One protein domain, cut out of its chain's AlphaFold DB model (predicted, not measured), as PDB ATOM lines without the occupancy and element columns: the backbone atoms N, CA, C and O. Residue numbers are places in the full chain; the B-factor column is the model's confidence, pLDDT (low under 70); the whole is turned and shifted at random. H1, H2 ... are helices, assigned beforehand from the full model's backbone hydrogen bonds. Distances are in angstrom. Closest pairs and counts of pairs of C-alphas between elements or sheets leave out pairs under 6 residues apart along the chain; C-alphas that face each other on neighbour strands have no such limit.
ATOM      1  N   GLU A 110       2.850  -1.886 -13.165       94.12
ATOM      2  CA  GLU A 110       3.429  -3.115 -12.606       94.12
ATOM      3  C   GLU A 110       2.337  -4.039 -12.045       94.12
ATOM      4  O   GLU A 110       2.306  -5.244 -12.326       94.12
ATOM      5  N   PHE A 111       1.367  -3.470 -11.315       96.44
ATOM      6  CA  PHE A 111       0.215  -4.223 -10.823       96.44
ATOM      7  C   PHE A 111      -0.574  -4.859 -11.974       96.44
ATOM      8  O   PHE A 111      -0.934  -6.038 -11.904       96.44
ATOM      9  N   ALA A 112      -0.869  -4.092 -13.024       97.19
ATOM     10  CA  ALA A 112      -1.624  -4.557 -14.179       97.19
ATOM     11  C   ALA A 112      -0.885  -5.667 -14.930       97.19
ATOM     12  O   ALA A 112      -1.492  -6.698 -15.211       97.19
ATOM     13  N   ARG A 113       0.419  -5.500 -15.165       95.31
ATOM     14  CA  ARG A 113       1.289  -6.485 -15.814       95.31
ATOM     15  C   ARG A 113       1.330  -7.805 -15.042       95.31
ATOM     16  O   ARG A 113       1.021  -8.862 -15.589       95.31
ATOM     17  N   SER A 114       1.583  -7.744 -13.734       94.75
ATOM     18  CA  SER A 114       1.564  -8.927 -12.862       94.75
ATOM     19  C   SER A 114       0.208  -9.650 -12.902       94.75
ATOM     20  O   SER A 114       0.134 -10.882 -12.977       94.75
ATOM     21  N   ARG A 115      -0.895  -8.890 -12.897       96.38
ATOM     22  CA  ARG A 115      -2.253  -9.449 -12.963       96.38
ATOM     23  C   ARG A 115      -2.601 -10.030 -14.325       96.38
ATOM     24  O   ARG A 115      -3.250 -11.073 -14.342       96.38
ATOM     25  N   LEU A 116      -2.187  -9.394 -15.416       96.38
ATOM     26  CA  LEU A 116      -2.342  -9.901 -16.776       96.38
ATOM     27  C   LEU A 116      -1.731 -11.301 -16.880       96.38
ATOM     28  O   LEU A 116      -2.455 -12.255 -17.166       96.38
ATOM     29  N   ASN A 117      -0.459 -11.442 -16.505       94.06
ATOM     30  CA  ASN A 117       0.268 -12.710 -16.579       94.06
ATOM     31  C   ASN A 117      -0.369 -13.798 -15.713       94.06
ATOM     32  O   ASN A 117      -0.626 -14.911 -16.176       94.06
ATOM     33  N   ALA A 118      -0.690 -13.477 -14.457       95.69
ATOM     34  CA  ALA A 118      -1.320 -14.433 -13.553       95.69
ATOM     35  C   ALA A 118      -2.690 -14.910 -14.072       95.69
ATOM     36  O   ALA A 118      -3.013 -16.099 -13.995       95.69
ATOM     37  N   LEU A 119      -3.506 -13.994 -14.603       96.81
ATOM     38  CA  LEU A 119      -4.844 -14.316 -15.088       96.81
ATOM     39  C   LEU A 119      -4.802 -15.087 -16.414       96.81
ATOM     40  O   LEU A 119      -5.515 -16.088 -16.525       96.81
ATOM     41  N   GLN A 120      -3.932 -14.715 -17.356       95.31
ATOM     42  CA  GLN A 120      -3.733 -15.458 -18.606       95.31
ATOM     43  C   GLN A 120      -3.266 -16.892 -18.342       95.31
ATOM     44  O   GLN A 120      -3.910 -17.836 -18.802       95.31
ATOM     45  N   LYS A 121      -2.240 -17.089 -17.496       95.56
ATOM     46  CA  LYS A 121      -1.759 -18.432 -17.100       95.56
ATOM     47  C   LYS A 121      -2.841 -19.274 -16.415       95.56
ATOM     48  O   LYS A 121      -2.770 -20.504 -16.396       95.56
ATOM     49  N   SER A 122      -3.859 -18.628 -15.846       96.31
ATOM     50  CA  SER A 122      -5.015 -19.295 -15.243       96.31
ATOM     51  C   SER A 122      -6.196 -19.519 -16.205       96.31
ATOM     52  O   SER A 122      -7.153 -20.195 -15.819       96.31
ATOM     53  N   GLY A 123      -6.107 -19.046 -17.449       96.88
ATOM     54  CA  GLY A 123      -7.081 -19.274 -18.516       96.88
ATOM     55  C   GLY A 123      -8.184 -18.220 -18.632       96.88
ATOM     56  O   GLY A 123      -9.300 -18.548 -19.030       96.88
ATOM     57  N   HIS A 124      -7.907 -16.974 -18.242       98.00
ATOM     58  CA  HIS A 124      -8.810 -15.846 -18.487       98.00
ATOM     59  C   HIS A 124      -8.524 -15.199 -19.844       98.00
ATOM     60  O   HIS A 124      -7.362 -15.075 -20.223       98.00
ATOM     61  N   SER A 125      -9.583 -14.773 -20.538       97.75
ATOM     62  CA  SER A 125      -9.465 -14.015 -21.788       97.75
ATOM     63  C   SER A 125      -8.914 -12.617 -21.531       97.75
ATOM     64  O   SER A 125      -9.171 -12.025 -20.476       97.75
ATOM     65  N   LEU A 126      -8.236 -12.038 -22.518       96.62
ATOM     66  CA  LEU A 126      -7.796 -10.644 -22.480       96.62
ATOM     67  C   LEU A 126      -8.953  -9.678 -22.202       96.62
ATOM     68  O   LEU A 126      -8.787  -8.703 -21.470       96.62
ATOM     69  N   ARG A 127     -10.151  -9.980 -22.714       95.94
ATOM     70  CA  ARG A 127     -11.355  -9.176 -22.474       95.94
ATOM     71  C   ARG A 127     -11.797  -9.197 -21.007       95.94
ATOM     72  O   ARG A 127     -12.072  -8.138 -20.446       95.94
ATOM     73  N   ASP A 128     -11.861 -10.377 -20.383       96.81
ATOM     74  CA  ASP A 128     -12.184 -10.521 -18.950       96.81
ATOM     75  C   ASP A 128     -11.106  -9.854 -18.082       96.81
ATOM     76  O   ASP A 128     -11.409  -9.147 -17.119       96.81
ATOM     77  N   ILE A 129      -9.833 -10.008 -18.454       97.31
ATOM     78  CA  ILE A 129      -8.712  -9.368 -17.762       97.31
ATOM     79  C   ILE A 129      -8.832  -7.845 -17.822       97.31
ATOM     80  O   ILE A 129      -8.778  -7.201 -16.772       97.31
ATOM     81  N   ALA A 130      -9.049  -7.271 -19.007       96.00
ATOM     82  CA  ALA A 130      -9.214  -5.832 -19.177       96.00
ATOM     83  C   ALA A 130     -10.353  -5.295 -18.302       96.00
ATOM     84  O   ALA A 130     -10.140  -4.372 -17.517       96.00
ATOM     85  N   GLN A 131     -11.514  -5.955 -18.312       95.81
ATOM     86  CA  GLN A 131     -12.652  -5.571 -17.474       95.81
ATOM     87  C   GLN A 131     -12.317  -5.601 -15.969       95.81
ATOM     88  O   GLN A 131     -12.722  -4.719 -15.203       95.81
ATOM     89  N   ARG A 132     -11.555  -6.602 -15.509       96.12
ATOM     90  CA  ARG A 132     -11.121  -6.692 -14.102       96.12
ATOM     91  C   ARG A 132     -10.154  -5.574 -13.725       96.12
ATOM     92  O   ARG A 132     -10.249  -5.045 -12.614       96.12
ATOM     93  N   LEU A 133      -9.229  -5.225 -14.616       97.06
ATOM     94  CA  LEU A 133      -8.269  -4.141 -14.405       97.06
ATOM     95  C   LEU A 133      -8.962  -2.770 -14.419       97.06
ATOM     96  O   LEU A 133      -8.713  -1.952 -13.529       97.06
ATOM     97  N   GLU A 134      -9.930  -2.564 -15.311       95.19
ATOM     98  CA  GLU A 134     -10.796  -1.380 -15.330       95.19
ATOM     99  C   GLU A 134     -11.570  -1.226 -14.014       95.19
ATOM    100  O   GLU A 134     -11.595  -0.153 -13.400       95.19
ATOM    101  N   PHE A 135     -12.125  -2.321 -13.478       94.50
ATOM    102  CA  PHE A 135     -12.774  -2.288 -12.166       94.50
ATOM    103  C   PHE A 135     -11.801  -1.872 -11.046       94.50
ATOM    104  O   PHE A 135     -12.195  -1.179 -10.096       94.50
ATOM    105  N   LYS A 136     -10.512  -2.213 -11.173       95.62
ATOM    106  CA  LYS A 136      -9.424  -1.766 -10.283       95.62
ATOM    107  C   LYS A 136      -8.922  -0.350 -10.566       95.62
ATOM    108  O   LYS A 136      -8.099   0.136  -9.793       95.62
ATOM    109  N   GLY A 137      -9.492   0.344 -11.548       95.12
ATOM    110  CA  GLY A 137      -9.213   1.745 -11.853       95.12
ATOM    111  C   GLY A 137      -8.058   1.961 -12.820       95.12
ATOM    112  O   GLY A 137      -7.562   3.078 -12.887       95.12
ATOM    113  N   ILE A 138      -7.625   0.920 -13.529       96.44
ATOM    114  CA  ILE A 138      -6.614   1.042 -14.578       96.44
ATOM    115  C   ILE A 138      -7.333   1.417 -15.873       96.44
ATOM    116  O   ILE A 138      -8.351   0.815 -16.212       96.44
ATOM    117  N   GLN A 139      -6.834   2.438 -16.561       93.81
ATOM    118  CA  GLN A 139      -7.423   2.913 -17.810       93.81
ATOM    119  C   GLN A 139      -7.265   1.877 -18.923       93.81
ATOM    120  O   GLN A 139      -6.266   1.157 -18.973       93.81
ATOM    121  N   LYS A 140      -8.241   1.818 -19.829       92.31
ATOM    122  CA  LYS A 140      -8.266   0.839 -20.917       92.31
ATOM    123  C   LYS A 140      -7.055   0.981 -21.836       92.31
ATOM    124  O   LYS A 140      -6.470  -0.018 -22.240       92.31
ATOM    125  N   GLU A 141      -6.654   2.217 -22.112       95.06
ATOM    126  CA  GLU A 141      -5.490   2.554 -22.929       95.06
ATOM    127  C   GLU A 141      -4.215   1.975 -22.304       95.06
ATOM    128  O   GLU A 141      -3.435   1.328 -22.991       95.06
ATOM    129  N   MET A 142      -4.058   2.105 -20.983       95.25
ATOM    130  CA  MET A 142      -2.931   1.528 -20.245       95.25
ATOM    131  C   MET A 142      -2.943  -0.004 -20.268       95.25
ATOM    132  O   MET A 142      -1.891  -0.628 -20.367       95.25
ATOM    133  N   VAL A 143      -4.116  -0.641 -20.183       95.00
ATOM    134  CA  VAL A 143      -4.202  -2.103 -20.321       95.00
ATOM    135  C   VAL A 143      -3.724  -2.535 -21.707       95.00
ATOM    136  O   VAL A 143      -2.944  -3.477 -21.809       95.00
ATOM    137  N   GLN A 144      -4.157  -1.832 -22.755       94.31
ATOM    138  CA  GLN A 144      -3.763  -2.130 -24.129       94.31
ATOM    139  C   GLN A 144      -2.249  -1.988 -24.327       94.31
ATOM    140  O   GLN A 144      -1.621  -2.911 -24.844       94.31
ATOM    141  N   THR A 145      -1.643  -0.901 -23.835       95.56
ATOM    142  CA  THR A 145      -0.187  -0.716 -23.934       95.56
ATOM    143  C   THR A 145       0.577  -1.798 -23.182       95.56
ATOM    144  O   THR A 145       1.603  -2.257 -23.664       95.56
ATOM    145  N   ILE A 146       0.082  -2.243 -22.023       95.75
ATOM    146  CA  ILE A 146       0.723  -3.316 -21.249       95.75
ATOM    147  C   ILE A 146       0.640  -4.652 -21.983       95.75
ATOM    148  O   ILE A 146       1.613  -5.395 -21.979       95.75
ATOM    149  N   ILE A 147      -0.486  -4.965 -22.631       93.69
ATOM    150  CA  ILE A 147      -0.616  -6.183 -23.446       93.69
ATOM    151  C   ILE A 147       0.401  -6.173 -24.593       93.69
ATOM    152  O   ILE A 147       1.050  -7.185 -24.854       93.69
ATOM    153  N   GLU A 148       0.551  -5.033 -25.266       92.69
ATOM    154  CA  GLU A 148       1.487  -4.860 -26.379       92.69
ATOM    155  C   GLU A 148       2.949  -4.925 -25.923       92.69
ATOM    156  O   GLU A 148       3.740  -5.649 -26.525       92.69
ATOM    157  N   GLN A 149       3.298  -4.230 -24.837       92.44
ATOM    158  CA  GLN A 149       4.634  -4.267 -24.235       92.44
ATOM    159  C   GLN A 149       4.994  -5.672 -23.771       92.44
ATOM    160  O   GLN A 149       6.057  -6.180 -24.110       92.44
ATOM    161  N   GLU A 150       4.080  -6.339 -23.067       91.25
ATOM    162  CA  GLU A 150       4.294  -7.704 -22.611       91.25
ATOM    163  C   GLU A 150       4.527  -8.627 -23.813       91.25
ATOM    164  O   GLU A 150       5.459  -9.420 -23.795       91.25
ATOM    165  N   ALA A 151       3.761  -8.509 -24.898       88.50
ATOM    166  CA  ALA A 151       4.028  -9.291 -26.103       88.50
ATOM    167  C   ALA A 151       5.425  -9.001 -26.694       88.50
ATOM    168  O   ALA A 151       6.173  -9.936 -26.973       88.50
ATOM    169  N   GLN A 152       5.806  -7.729 -26.827       86.81
ATOM    170  CA  GLN A 152       7.110  -7.328 -27.365       86.81
ATOM    171  C   GLN A 152       8.287  -7.826 -26.521       86.81
ATOM    172  O   GLN A 152       9.270  -8.297 -27.085       86.81
ATOM    173  N   GLU A 153       8.188  -7.759 -25.194       86.25
ATOM    174  CA  GLU A 153       9.250  -8.209 -24.290       86.25
ATOM    175  C   GLU A 153       9.489  -9.721 -24.415       86.25
ATOM    176  O   GLU A 153      10.629 -10.150 -24.570       86.25
ATOM    177  N   THR A 154       8.428 -10.535 -24.503       83.94
ATOM    178  CA  THR A 154       8.576 -11.986 -24.760       83.94
ATOM    179  C   THR A 154       9.327 -12.284 -26.043       83.94
ATOM    180  O   THR A 154      10.136 -13.200 -26.083       83.94
ATOM    181  N   LEU A 155       9.012 -11.547 -27.115       80.56
ATOM    182  CA  LEU A 155       9.611 -11.777 -28.427       80.56
ATOM    183  C   LEU A 155      11.112 -11.474 -28.414       80.56
ATOM    184  O   LEU A 155      11.848 -12.023 -29.225       80.56
ATOM    185  N   GLN A 156      11.559 -10.590 -27.519       77.25
ATOM    186  CA  GLN A 156      12.976 -10.289 -27.327       77.25
ATOM    187  C   GLN A 156      13.683 -11.379 -26.509       77.25
ATOM    188  O   GLN A 156      14.841 -11.688 -26.783       77.25
ATOM    189  N   GLU A 157      12.999 -11.960 -25.519       74.38
ATOM    190  CA  GLU A 157      13.541 -12.996 -24.629       74.38
ATOM    191  C   GLU A 157      13.567 -14.391 -25.280       74.38
ATOM    192  O   GLU A 157      14.546 -15.132 -25.154       74.38
ATOM    193  N   GLU A 158      12.514 -14.756 -26.013       69.00
ATOM    194  CA  GLU A 158      12.436 -16.006 -26.763       69.00
ATOM    195  C   GLU A 158      13.258 -15.884 -28.057       69.00
ATOM    196  O   GLU A 158      12.790 -15.386 -29.079       69.00
ATOM    197  N   SER A 159      14.510 -16.354 -28.014       58.16
ATOM    198  CA  SER A 159      15.382 -16.512 -29.188       58.16
ATOM    199  C   SER A 159      14.604 -17.025 -30.414       58.16
ATOM    200  O   SER A 159      13.840 -17.987 -30.306       58.16
ATOM    201  N   LEU A 160      14.853 -16.397 -31.574       54.22
ATOM    202  CA  LEU A 160      14.236 -16.552 -32.911       54.22
ATOM    203  C   LEU A 160      13.746 -17.962 -33.320       54.22
ATOM    204  O   LEU A 160      12.873 -18.083 -34.179       54.22
ATOM    205  N   LEU A 161      14.278 -19.032 -32.726       52.34
ATOM    206  CA  LEU A 161      13.891 -20.417 -32.992       52.34
ATOM    207  C   LEU A 161      12.467 -20.765 -32.505       52.34
ATOM    208  O   LEU A 161      11.758 -21.495 -33.197       52.34
ATOM    209  N   ALA A 162      12.014 -20.239 -31.358       53.62
ATOM    210  CA  ALA A 162      10.705 -20.584 -30.774       53.62
ATOM    211  C   ALA A 162       9.516 -19.971 -31.539       53.62
ATOM    212  O   ALA A 162       8.457 -20.597 -31.663       53.62
ATOM    213  N   VAL A 163       9.730 -18.779 -32.104       56.84
ATOM    214  CA  VAL A 163       8.757 -18.032 -32.920       56.84
ATOM    215  C   VAL A 163       8.500 -18.730 -34.264       56.84
ATOM    216  O   VAL A 163       7.396 -18.657 -34.799       56.84
ATOM    217  N   SER A 164       9.480 -19.479 -34.787       56.09
ATOM    218  CA  SER A 164       9.417 -20.082 -36.130       56.09
ATOM    219  C   SER A 164       8.311 -21.131 -36.326       56.09
ATOM    220  O   SER A 164       7.805 -21.273 -37.436       56.09
ATOM    221  N   LEU A 165       7.886 -21.833 -35.267       59.19
ATOM    222  CA  LEU A 165       6.867 -22.894 -35.355       59.19
ATOM    223  C   LEU A 165       5.437 -22.360 -35.554       59.19
ATOM    224  O   LEU A 165       4.567 -23.109 -35.990       59.19
ATOM    225  N   PHE A 166       5.189 -21.082 -35.248       61.38
ATOM    226  CA  PHE A 166       3.858 -20.460 -35.290       61.38
ATOM    227  C   PHE A 166       3.893 -19.053 -35.910       61.38
ATOM    228  O   PHE A 166       3.096 -18.196 -35.540       61.38
ATOM    229  N   ALA A 167       4.823 -18.822 -36.844       61.53
ATOM    230  CA  ALA A 167       5.192 -17.505 -37.378       61.53
ATOM    231  C   ALA A 167       4.039 -16.688 -37.999       61.53
ATOM    232  O   ALA A 167       4.149 -15.469 -38.103       61.53
ATOM    233  N   ASP A 168       2.935 -17.336 -38.378       69.56
ATOM    234  CA  ASP A 168       1.757 -16.665 -38.941       69.56
ATOM    235  C   ASP A 168       0.875 -15.987 -37.875       69.56
ATOM    236  O   ASP A 168      -0.009 -15.195 -38.207       69.56
ATOM    237  N   GLU A 169       1.079 -16.302 -36.593       81.81
ATOM    238  CA  GLU A 169       0.252 -15.829 -35.487       81.81
ATOM    239  C   GLU A 169       0.981 -14.783 -34.631       81.81
ATOM    240  O   GLU A 169       2.113 -14.977 -34.189       81.81
ATOM    241  N   SER A 170       0.298 -13.674 -34.332       87.81
ATOM    242  CA  SER A 170       0.789 -12.708 -33.345       87.81
ATOM    243  C   SER A 170       0.882 -13.366 -31.970       87.81
ATOM    244  O   SER A 170      -0.032 -14.072 -31.546       87.81
ATOM    245  N   LEU A 171       1.934 -13.061 -31.209       88.06
ATOM    246  CA  LEU A 171       2.111 -13.612 -29.866       88.06
ATOM    247  C   LEU A 171       0.913 -13.339 -28.937       88.06
ATOM    248  O   LEU A 171       0.591 -14.154 -28.073       88.06
ATOM    249  N   ILE A 172       0.216 -12.217 -29.130       91.94
ATOM    250  CA  ILE A 172      -1.006 -11.894 -28.381       91.94
ATOM    251  C   ILE A 172      -2.089 -12.950 -28.643       91.94
ATOM    252  O   ILE A 172      -2.707 -13.448 -27.703       91.94
ATOM    253  N   GLU A 173      -2.301 -13.310 -29.909       92.56
ATOM    254  CA  GLU A 173      -3.277 -14.329 -30.299       92.56
ATOM    255  C   GLU A 173      -2.851 -15.716 -29.801       92.56
ATOM    256  O   GLU A 173      -3.672 -16.437 -29.227       92.56
ATOM    257  N   ALA A 174      -1.557 -16.040 -29.901       92.25
ATOM    258  CA  ALA A 174      -1.007 -17.297 -29.402       92.25
ATOM    259  C   ALA A 174      -1.230 -17.452 -27.885       92.25
ATOM    260  O   ALA A 174      -1.683 -18.504 -27.418       92.25
ATOM    261  N   ASN A 175      -0.992 -16.385 -27.117       93.81
ATOM    262  CA  ASN A 175      -1.242 -16.351 -25.676       93.81
ATOM    263  C   ASN A 175      -2.735 -16.466 -25.351       93.81
ATOM    264  O   ASN A 175      -3.113 -17.197 -24.434       93.81
ATOM    265  N   GLU A 176      -3.599 -15.803 -26.122       96.25
ATOM    266  CA  GLU A 176      -5.050 -15.889 -25.943       96.25
ATOM    267  C   GLU A 176      -5.573 -17.308 -26.240       96.25
ATOM    268  O   GLU A 176      -6.407 -17.837 -25.495       96.25
ATOM    269  N   LYS A 177      -5.040 -17.983 -27.269       96.19
ATOM    270  CA  LYS A 177      -5.334 -19.399 -27.553       96.19
ATOM    271  C   LYS A 177      -4.881 -20.304 -26.416       96.19
ATOM    272  O   LYS A 177      -5.648 -21.160 -25.971       96.19
ATOM    273  N   ALA A 178      -3.664 -20.110 -25.915       96.25
ATOM    274  CA  ALA A 178      -3.147 -20.880 -24.792       96.25
ATOM    275  C   ALA A 178      -3.990 -20.669 -23.517       96.25
ATOM    276  O   ALA A 178      -4.299 -21.636 -22.816       96.25
ATOM    277  N   ALA A 179      -4.458 -19.447 -23.247       97.81
ATOM    278  CA  ALA A 179      -5.368 -19.166 -22.137       97.81
ATOM    279  C   ALA A 179      -6.719 -19.893 -22.301       97.81
ATOM    280  O   ALA A 179      -7.202 -20.532 -21.356       97.81
ATOM    281  N   ALA A 180      -7.307 -19.883 -23.502       98.12
ATOM    282  CA  ALA A 180      -8.522 -20.644 -23.798       98.12
ATOM    283  C   ALA A 180      -8.328 -22.152 -23.556       98.12
ATOM    284  O   ALA A 180      -9.168 -22.800 -22.924       98.12
ATOM    285  N   LEU A 181      -7.188 -22.701 -23.981       97.94
ATOM    286  CA  LEU A 181      -6.820 -24.099 -23.755       97.94
ATOM    287  C   LEU A 181      -6.666 -24.437 -22.269       97.94
ATOM    288  O   LEU A 181      -7.134 -25.491 -21.832       97.94
ATOM    289  N   VAL A 182      -6.090 -23.544 -21.456       98.06
ATOM    290  CA  VAL A 182      -6.034 -23.725 -19.994       98.06
ATOM    291  C   VAL A 182      -7.441 -23.847 -19.403       98.06
ATOM    292  O   VAL A 182      -7.675 -24.712 -18.550       98.06
ATOM    293  N   LEU A 183      -8.388 -23.016 -19.848       98.06
ATOM    294  CA  LEU A 183      -9.775 -23.092 -19.389       98.06
ATOM    295  C   LEU A 183     -10.441 -24.406 -19.815       98.06
ATOM    296  O   LEU A 183     -11.062 -25.071 -18.980       98.06
ATOM    297  N   LEU A 184     -10.284 -24.810 -21.077       97.06
ATOM    298  CA  LEU A 184     -10.826 -26.073 -21.581       97.06
ATOM    299  C   LEU A 184     -10.242 -27.283 -20.852       97.06
ATOM    300  O   LEU A 184     -10.997 -28.168 -20.455       97.06
ATOM    301  N   ARG A 185      -8.934 -27.290 -20.567       96.69
ATOM    302  CA  ARG A 185      -8.272 -28.349 -19.790       96.69
ATOM    303  C   ARG A 185      -8.864 -28.481 -18.391       96.69
ATOM    304  O   ARG A 185      -9.149 -29.589 -17.944       96.69
ATOM    305  N   LYS A 186      -9.109 -27.360 -17.704       96.00
ATOM    306  CA  LYS A 186      -9.773 -27.352 -16.385       96.00
ATOM    307  C   LYS A 186     -11.201 -27.899 -16.446       96.00
ATOM    308  O   LYS A 186     -11.684 -28.448 -15.461       96.00
ATOM    309  N   ARG A 187     -11.883 -27.727 -17.582       94.19
ATOM    310  CA  ARG A 187     -13.264 -28.178 -17.807       94.19
ATOM    311  C   ARG A 187     -13.369 -29.545 -18.494       94.19
ATOM    312  O   ARG A 187     -14.481 -30.053 -18.561       94.19
ATOM    313  N   ARG A 188     -12.249 -30.136 -18.936       93.25
ATOM    314  CA  ARG A 188     -12.173 -31.398 -19.699       93.25
ATOM    315  C   ARG A 188     -13.041 -31.373 -20.965       93.25
ATOM    316  O   ARG A 188     -13.866 -32.252 -21.187       93.25
ATOM    317  N   LEU A 189     -12.898 -30.304 -21.747       92.94
ATOM    318  CA  LEU A 189     -13.641 -30.057 -22.988       92.94
ATOM    319  C   LEU A 189     -12.678 -29.853 -24.168       92.94
ATOM    320  O   LEU A 189     -11.514 -29.507 -23.956       92.94
ATOM    321  N   GLY A 190     -13.171 -30.001 -25.402       90.44
ATOM    322  CA  GLY A 190     -12.371 -29.792 -26.610       90.44
ATOM    323  C   GLY A 190     -11.222 -30.807 -26.715       90.44
ATOM    324  O   GLY A 190     -11.475 -31.998 -26.540       90.44
ATOM    325  N   PRO A 191      -9.962 -30.377 -26.924       92.56
ATOM    326  CA  PRO A 191      -8.812 -31.290 -27.058       92.56
ATOM    327  C   PRO A 191      -8.538 -32.169 -25.823       92.56
ATOM    328  O   PRO A 191      -7.752 -33.109 -25.879       92.56
ATOM    329  N   PHE A 192      -9.162 -31.849 -24.685       93.00
ATOM    330  CA  PHE A 192      -8.997 -32.550 -23.409       93.00
ATOM    331  C   PHE A 192     -10.225 -33.373 -23.020       93.00
ATOM    332  O   PHE A 192     -10.409 -33.689 -21.839       93.00
ATOM    333  N   GLU A 193     -11.105 -33.649 -23.980       87.56
ATOM    334  CA  GLU A 193     -12.200 -34.583 -23.771       87.56
ATOM    335  C   GLU A 193     -11.647 -35.956 -23.388       87.56
ATOM    336  O   GLU A 193     -10.658 -36.439 -23.934       87.56
ATOM    337  N   ILE A 194     -12.274 -36.556 -22.382       80.88
ATOM    338  CA  ILE A 194     -11.984 -37.931 -22.001       80.88
ATOM    339  C   ILE A 194     -12.823 -38.800 -22.926       80.88
ATOM    340  O   ILE A 194     -14.053 -38.719 -22.892       80.88
ATOM    341  N   GLU A 195     -12.158 -39.603 -23.748       70.62
ATOM    342  CA  GLU A 195     -12.828 -40.626 -24.537       70.62
ATOM    343  C   GLU A 195     -13.527 -41.593 -23.581       70.62
ATOM    344  O   GLU A 195     -12.924 -42.125 -22.648       70.62
ATOM    345  N   GLU A 204     -23.084 -42.265 -32.805       60.91
ATOM    346  CA  GLU A 204     -23.303 -41.723 -31.460       60.91
ATOM    347  C   GLU A 204     -22.073 -40.931 -31.004       60.91
ATOM    348  O   GLU A 204     -22.191 -39.782 -30.571       60.91
ATOM    349  N   ASN A 205     -20.879 -41.468 -31.262       68.31
ATOM    350  CA  ASN A 205     -19.618 -40.793 -30.960       68.31
ATOM    351  C   ASN A 205     -19.501 -39.438 -31.692       68.31
ATOM    352  O   ASN A 205     -19.157 -38.424 -31.080       68.31
ATOM    353  N   ALA A 206     -19.871 -39.360 -32.977       74.06
ATOM    354  CA  ALA A 206     -19.816 -38.110 -33.745       74.06
ATOM    355  C   ALA A 206     -20.824 -37.045 -33.262       74.06
ATOM    356  O   ALA A 206     -20.535 -35.841 -33.281       74.06
ATOM    357  N   THR A 207     -22.021 -37.454 -32.834       80.75
ATOM    358  CA  THR A 207     -23.025 -36.526 -32.290       80.75
ATOM    359  C   THR A 207     -22.668 -36.051 -30.881       80.75
ATOM    360  O   THR A 207     -22.853 -34.866 -30.584       80.75
ATOM    361  N   GLU A 208     -22.099 -36.911 -30.032       80.88
ATOM    362  CA  GLU A 208     -21.561 -36.513 -28.724       80.88
ATOM    363  C   GLU A 208     -20.399 -35.519 -28.859       80.88
ATOM    364  O   GLU A 208     -20.427 -34.466 -28.216       80.88
ATOM    365  N   GLN A 209     -19.447 -35.773 -29.762       79.69
ATOM    366  CA  GLN A 209     -18.337 -34.854 -30.045       79.69
ATOM    367  C   GLN A 209     -18.837 -33.473 -30.493       79.69
ATOM    368  O   GLN A 209     -18.374 -32.443 -30.002       79.69
ATOM    369  N   LYS A 210     -19.840 -33.414 -31.384       84.94
ATOM    370  CA  LYS A 210     -20.461 -32.138 -31.792       84.94
ATOM    371  C   LYS A 210     -21.085 -31.401 -30.605       84.94
ATOM    372  O   LYS A 210     -20.890 -30.192 -30.466       84.94
ATOM    373  N   LYS A 211     -21.805 -32.111 -29.730       87.69
ATOM    374  CA  LYS A 211     -22.404 -31.527 -28.518       87.69
ATOM    375  C   LYS A 211     -21.330 -30.990 -27.572       87.69
ATOM    376  O   LYS A 211     -21.504 -29.898 -27.032       87.69
ATOM    377  N   ASN A 212     -20.230 -31.710 -27.372       87.38
ATOM    378  CA  ASN A 212     -19.155 -31.264 -26.487       87.38
ATOM    379  C   ASN A 212     -18.386 -30.069 -27.056       87.38
ATOM    380  O   ASN A 212     -18.173 -29.099 -26.328       87.38
ATOM    381  N   ARG A 213     -18.101 -30.052 -28.365       89.69
ATOM    382  CA  ARG A 213     -17.542 -28.876 -29.056       89.69
ATOM    383  C   ARG A 213     -18.436 -27.649 -28.896       89.69
ATOM    384  O   ARG A 213     -17.954 -26.575 -28.551       89.69
ATOM    385  N   HIS A 214     -19.748 -27.806 -29.067       91.81
ATOM    386  CA  HIS A 214     -20.698 -26.713 -28.856       91.81
ATOM    387  C   HIS A 214     -20.704 -26.226 -27.393       91.81
ATOM    388  O   HIS A 214     -20.690 -25.023 -27.135       91.81
ATOM    389  N   LYS A 215     -20.642 -27.140 -26.411       93.81
ATOM    390  CA  LYS A 215     -20.486 -26.775 -24.990       93.81
ATOM    391  C   LYS A 215     -19.184 -26.008 -24.741       93.81
ATOM    392  O   LYS A 215     -19.212 -24.999 -24.041       93.81
ATOM    393  N   ALA A 216     -18.068 -26.459 -25.314       95.19
ATOM    394  CA  ALA A 216     -16.770 -25.799 -25.210       95.19
ATOM    395  C   ALA A 216     -16.833 -24.364 -25.754       95.19
ATOM    396  O   ALA A 216     -16.440 -23.426 -25.060       95.19
ATOM    397  N   GLN A 217     -17.431 -24.174 -26.933       95.00
ATOM    398  CA  GLN A 217     -17.647 -22.855 -27.534       95.00
ATOM    399  C   GLN A 217     -18.505 -21.941 -26.647       95.00
ATOM    400  O   GLN A 217     -18.139 -20.785 -26.438       95.00
ATOM    401  N   ILE A 218     -19.596 -22.448 -26.056       96.19
ATOM    402  CA  ILE A 218     -20.430 -21.675 -25.115       96.19
ATOM    403  C   ILE A 218     -19.624 -21.248 -23.882       96.19
ATOM    404  O   ILE A 218     -19.729 -20.104 -23.436       96.19
ATOM    405  N   VAL A 219     -18.833 -22.161 -23.310       97.38
ATOM    406  CA  VAL A 219     -17.997 -21.871 -22.135       97.38
ATOM    407  C   VAL A 219     -16.975 -20.782 -22.459       97.38
ATOM    408  O   VAL A 219     -16.836 -19.838 -21.683       97.38
ATOM    409  N   LEU A 220     -16.312 -20.872 -23.614       97.50
ATOM    410  CA  LEU A 220     -15.343 -19.877 -24.071       97.50
ATOM    411  C   LEU A 220     -15.994 -18.514 -24.339       97.50
ATOM    412  O   LEU A 220     -15.488 -17.495 -23.873       97.50
ATOM    413  N   ALA A 221     -17.153 -18.487 -24.998       96.31
ATOM    414  CA  ALA A 221     -17.889 -17.252 -25.258       96.31
ATOM    415  C   ALA A 221     -18.276 -16.531 -23.956       96.31
ATOM    416  O   ALA A 221     -18.088 -15.323 -23.828       96.31
ATOM    417  N   ARG A 222     -18.751 -17.276 -22.947       96.12
ATOM    418  CA  ARG A 222     -19.073 -16.723 -21.617       96.12
ATOM    419  C   ARG A 222     -17.842 -16.224 -20.863       96.12
ATOM    420  O   ARG A 222     -17.963 -15.306 -20.059       96.12
ATOM    421  N   ALA A 223     -16.679 -16.817 -21.114       96.81
ATOM    422  CA  ALA A 223     -15.406 -16.367 -20.563       96.81
ATOM    423  C   ALA A 223     -14.795 -15.176 -21.330       96.81
ATOM    424  O   ALA A 223     -13.757 -14.663 -20.917       96.81
ATOM    425  N   GLY A 224     -15.426 -14.717 -22.419       96.62
ATOM    426  CA  GLY A 224     -15.031 -13.522 -23.166       96.62
ATOM    427  C   GLY A 224     -14.117 -13.766 -24.370       96.62
ATOM    428  O   GLY A 224     -13.685 -12.791 -24.983       96.62
ATOM    429  N   PHE A 225     -13.848 -15.023 -24.735       97.81
ATOM    430  CA  PHE A 225     -13.055 -15.360 -25.920       97.81
ATOM    431  C   PHE A 225     -13.841 -15.111 -27.218       97.81
ATOM    432  O   PHE A 225     -15.067 -15.242 -27.256       97.81
ATOM    433  N   SER A 226     -13.134 -14.774 -28.301       96.44
ATOM    434  CA  SER A 226     -13.762 -14.566 -29.611       96.44
ATOM    435  C   SER A 226     -14.282 -15.881 -30.203       96.44
ATOM    436  O   SER A 226     -13.707 -16.951 -29.993       96.44
ATOM    437  N   ALA A 227     -15.364 -15.812 -30.985       95.25
ATOM    438  CA  ALA A 227     -15.958 -16.997 -31.610       95.25
ATOM    439  C   ALA A 227     -14.976 -17.716 -32.555       95.25
ATOM    440  O   ALA A 227     -14.887 -18.942 -32.533       95.25
ATOM    441  N   LYS A 228     -14.191 -16.948 -33.329       95.12
ATOM    442  CA  LYS A 228     -13.144 -17.470 -34.223       95.12
ATOM    443  C   LYS A 228     -12.106 -18.280 -33.444       95.12
ATOM    444  O   LYS A 228     -11.819 -19.417 -33.806       95.12
ATOM    445  N   LEU A 229     -11.592 -17.719 -32.348       94.94
ATOM    446  CA  LEU A 229     -10.608 -18.388 -31.500       94.94
ATOM    447  C   LEU A 229     -11.201 -19.639 -30.847       94.94
ATOM    448  O   LEU A 229     -10.575 -20.696 -30.854       94.94
ATOM    449  N   ALA A 230     -12.435 -19.553 -30.346       95.75
ATOM    450  CA  ALA A 230     -13.117 -20.692 -29.747       95.75
ATOM    451  C   ALA A 230     -13.277 -21.858 -30.732       95.75
ATOM    452  O   ALA A 230     -13.041 -23.007 -30.363       95.75
ATOM    453  N   GLN A 231     -13.628 -21.574 -31.988       93.94
ATOM    454  CA  GLN A 231     -13.717 -22.589 -33.035       93.94
ATOM    455  C   GLN A 231     -12.360 -23.251 -33.301       93.94
ATOM    456  O   GLN A 231     -12.291 -24.478 -33.309       93.94
ATOM    457  N   GLN A 232     -11.301 -22.454 -33.473       94.06
ATOM    458  CA  GLN A 232      -9.946 -22.953 -33.736       94.06
ATOM    459  C   GLN A 232      -9.452 -23.864 -32.609       94.06
ATOM    460  O   GLN A 232      -9.021 -24.985 -32.852       94.06
ATOM    461  N   VAL A 233      -9.578 -23.405 -31.365       95.31
ATOM    462  CA  VAL A 233      -9.084 -24.126 -30.190       95.31
ATOM    463  C   VAL A 233      -9.861 -25.427 -29.938       95.31
ATOM    464  O   VAL A 233      -9.274 -26.418 -29.515       95.31
ATOM    465  N   CYS A 234     -11.166 -25.468 -30.228       92.56
ATOM    466  CA  CYS A 234     -11.968 -26.691 -30.080       92.56
ATOM    467  C   CYS A 234     -11.651 -27.775 -31.123       92.56
ATOM    468  O   CYS A 234     -12.058 -28.920 -30.935       92.56
ATOM    469  N   MET A 235     -11.004 -27.413 -32.233       89.06
ATOM    470  CA  MET A 235     -10.609 -28.335 -33.305       89.06
ATOM    471  C   MET A 235      -9.127 -28.725 -33.236       89.06
ATOM    472  O   MET A 235      -8.680 -29.513 -34.062       89.06
ATOM    473  N   MET A 236      -8.381 -28.161 -32.285       92.31
ATOM    474  CA  MET A 236      -6.947 -28.380 -32.135       92.31
ATOM    475  C   MET A 236      -6.649 -29.801 -31.651       92.31
ATOM    476  O   MET A 236      -7.419 -30.374 -30.877       92.31
ATOM    477  N   ASP A 237      -5.514 -30.345 -32.083       92.75
ATOM    478  CA  ASP A 237      -5.021 -31.612 -31.555       92.75
ATOM    479  C   ASP A 237      -4.574 -31.473 -30.089       92.75
ATOM    480  O   ASP A 237      -4.173 -30.399 -29.626       92.75
ATOM    481  N   ARG A 238      -4.641 -32.574 -29.335       93.81
ATOM    482  CA  ARG A 238      -4.279 -32.581 -27.919       93.81
ATOM    483  C   ARG A 238      -2.798 -32.287 -27.685       93.81
ATOM    484  O   ARG A 238      -2.492 -31.538 -26.760       93.81
ATOM    485  N   PHE A 239      -1.890 -32.848 -28.482       93.38
ATOM    486  CA  PHE A 239      -0.452 -32.614 -28.324       93.38
ATOM    487  C   PHE A 239      -0.123 -31.141 -28.572       93.38
ATOM    488  O   PHE A 239       0.494 -30.472 -27.741       93.38
ATOM    489  N   GLU A 240      -0.646 -30.613 -29.677       93.12
ATOM    490  CA  GLU A 240      -0.513 -29.213 -30.063       93.12
ATOM    491  C   GLU A 240      -1.070 -28.259 -28.978       93.12
ATOM    492  O   GLU A 240      -0.482 -27.218 -28.655       93.12
ATOM    493  N   ALA A 241      -2.204 -28.627 -28.379       94.81
ATOM    494  CA  ALA A 241      -2.813 -27.891 -27.282       94.81
ATOM    495  C   ALA A 241      -1.958 -27.909 -26.001       94.81
ATOM    496  O   ALA A 241      -1.840 -26.891 -25.310       94.81
ATOM    497  N   GLU A 242      -1.370 -29.054 -25.655       95.12
ATOM    498  CA  GLU A 242      -0.511 -29.199 -24.478       95.12
ATOM    499  C   GLU A 242       0.783 -28.387 -24.616       95.12
ATOM    500  O   GLU A 242       1.171 -27.709 -23.658       95.12
ATOM    501  N   GLU A 243       1.389 -28.368 -25.804       92.75
ATOM    502  CA  GLU A 243       2.586 -27.575 -26.095       92.75
ATOM    503  C   GLU A 243       2.333 -26.069 -25.918       92.75
ATOM    504  O   GLU A 243       3.104 -25.376 -25.247       92.75
ATOM    505  N   ARG A 244       1.209 -25.552 -26.430       93.00
ATOM    506  CA  ARG A 244       0.836 -24.138 -26.241       93.00
ATOM    507  C   ARG A 244       0.639 -23.771 -24.774       93.00
ATOM    508  O   ARG A 244       1.104 -22.720 -24.334       93.00
ATOM    509  N   ILE A 245      -0.023 -24.633 -23.995       95.12
ATOM    510  CA  ILE A 245      -0.173 -24.416 -22.547       95.12
ATOM    511  C   ILE A 245       1.198 -24.394 -21.863       95.12
ATOM    512  O   ILE A 245       1.409 -23.597 -20.946       95.12
ATOM    513  N   PHE A 246       2.107 -25.286 -22.260       93.38
ATOM    514  CA  PHE A 246       3.444 -25.375 -21.684       93.38
ATOM    515  C   PHE A 246       4.239 -24.083 -21.906       93.38
ATOM    516  O   PHE A 246       4.753 -23.527 -20.935       93.38
ATOM    517  N   ARG A 247       4.256 -23.554 -23.135       89.62
ATOM    518  CA  ARG A 247       4.942 -22.291 -23.464       89.62
ATOM    519  C   ARG A 247       4.404 -21.115 -22.654       89.62
ATOM    520  O   ARG A 247       5.169 -20.455 -21.962       89.62
ATOM    521  N   LEU A 248       3.077 -20.941 -22.612       91.06
ATOM    522  CA  LEU A 248       2.450 -19.863 -21.833       91.06
ATOM    523  C   LEU A 248       2.842 -19.904 -20.347       91.06
ATOM    524  O   LEU A 248       2.940 -18.867 -19.693       91.06
ATOM    525  N   LYS A 249       3.027 -21.097 -19.772       90.31
ATOM    526  CA  LYS A 249       3.375 -21.240 -18.353       90.31
ATOM    527  C   LYS A 249       4.844 -20.959 -18.053       90.31
ATOM    528  O   LYS A 249       5.100 -20.424 -16.973       90.31
ATOM    529  N   ASN A 250       5.738 -21.325 -18.969       85.38
ATOM    530  CA  ASN A 250       7.192 -21.293 -18.780       85.38
ATOM    531  C   ASN A 250       7.879 -20.032 -19.298       85.38
ATOM    532  O   ASN A 250       9.094 -19.922 -19.174       85.38
ATOM    533  N   ARG A 251       7.101 -19.101 -19.834       75.50
ATOM    534  CA  ARG A 251       7.486 -17.707 -19.958       75.50
ATOM    535  C   ARG A 251       7.649 -17.042 -18.589       75.50
ATOM    536  O   ARG A 251       6.762 -17.262 -17.721       75.50
TER     537      ARG A 251
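AT A GLANCE: This is residues 110 to 195 and 204 to 251 of the 251 residues of the protein "Regulatory protein RecX" of Entomobacter blattae (UniProt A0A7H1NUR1). One helix, H5, runs through the middle of a body of crossed helices, with H1, H2 and H3 grouped on one side of it and the pair H6 and H7 on another, while H8 crosses H5. H6 runs outward from this core to Glu 204, one end of the longest axis, and the short H4 lies away from the core, in the stretch between H3 and H5. The printed part has 134 residues with eight named helices, H1 to H8 in chain order, and no named strand; the class is all helix. It is compact, with a radius of gyration of the C-alphas of 15.4 A, and its spans of 50 by 38 by 21 A make it only just flat.

HOW THE PARTS SIT: H1, residues 110 to 121, and H2, residues 126 to 135, form a helical hairpin: they touch, closest at the C-alphas of Leu 116 and Ile 129, 6.5 A apart, and run opposite ways at a tilt of 38 degrees, only just steep. H3, residues 140 to 157, touches H1 at the C-alphas of Arg 113 and Ile 146, 6.3 A apart, and H2 at those of Ala 130 and Val 143, 6.4 A apart. H4, residues 163 to 166, touches no helix. H5, residues 171 to 187, is the hub, touching five helices. It touches H3 about perpendicular, at 82 degrees, closest at the C-alphas of Ala 151 and Leu 171, 6.0 A apart. H1 touches it with residues 120 to 121 alone, the C-alphas of Gln 120 and Ala 179 being 5.4 A apart. H6, residues 204 to 222, only just touches H5, with 3 pairs of C-alphas within 8 A, the closest being Ala 180 and Leu 220 at 6.9 A. H7, residues 227 to 234, touches H6 at the C-alphas of Gln 217 and Ala 230, 5.5 A apart, and H5 at those of Lys 177 and Val 233, 6.6 A apart. H8, residues 238 to 250, touches H5 with 12 pairs of C-alphas within 8 A, the closest being Ala 178 and Ile 245 at 5.1 A; it is apart from H6. Every O i to N i+4 pair is within hydrogen-bond range in H1, H2, H3, H5, H6, H7 and H8; H4 is too short for such a pair.

IN THESE COORDINATES: H1 begins at C-alpha 110, (3.429, -3.115, -12.606). From first to last C-alpha, H3 measures 26.1 A, H5 24.4 A, H6 27.2 A and H8 18.5 A. H5 begins at C-alpha 171, (2.111, -13.612, -29.866), and H8 ends at C-alpha 250, (7.192, -21.293, -18.780).

THE WHOLE: The C-alphas of Glu 110 and Glu 204, 50.6 A apart, are the two farthest apart. Residues 196 to 203 are not printed, and C-alphas 195 and 204 stand 12.6 A apart across this cut, on the link from H5 to H6. The links that are printed whole are tight. The mean pLDDT of the printed part is 89.4; residues 158 to 168 and 204 to 205 are under 70.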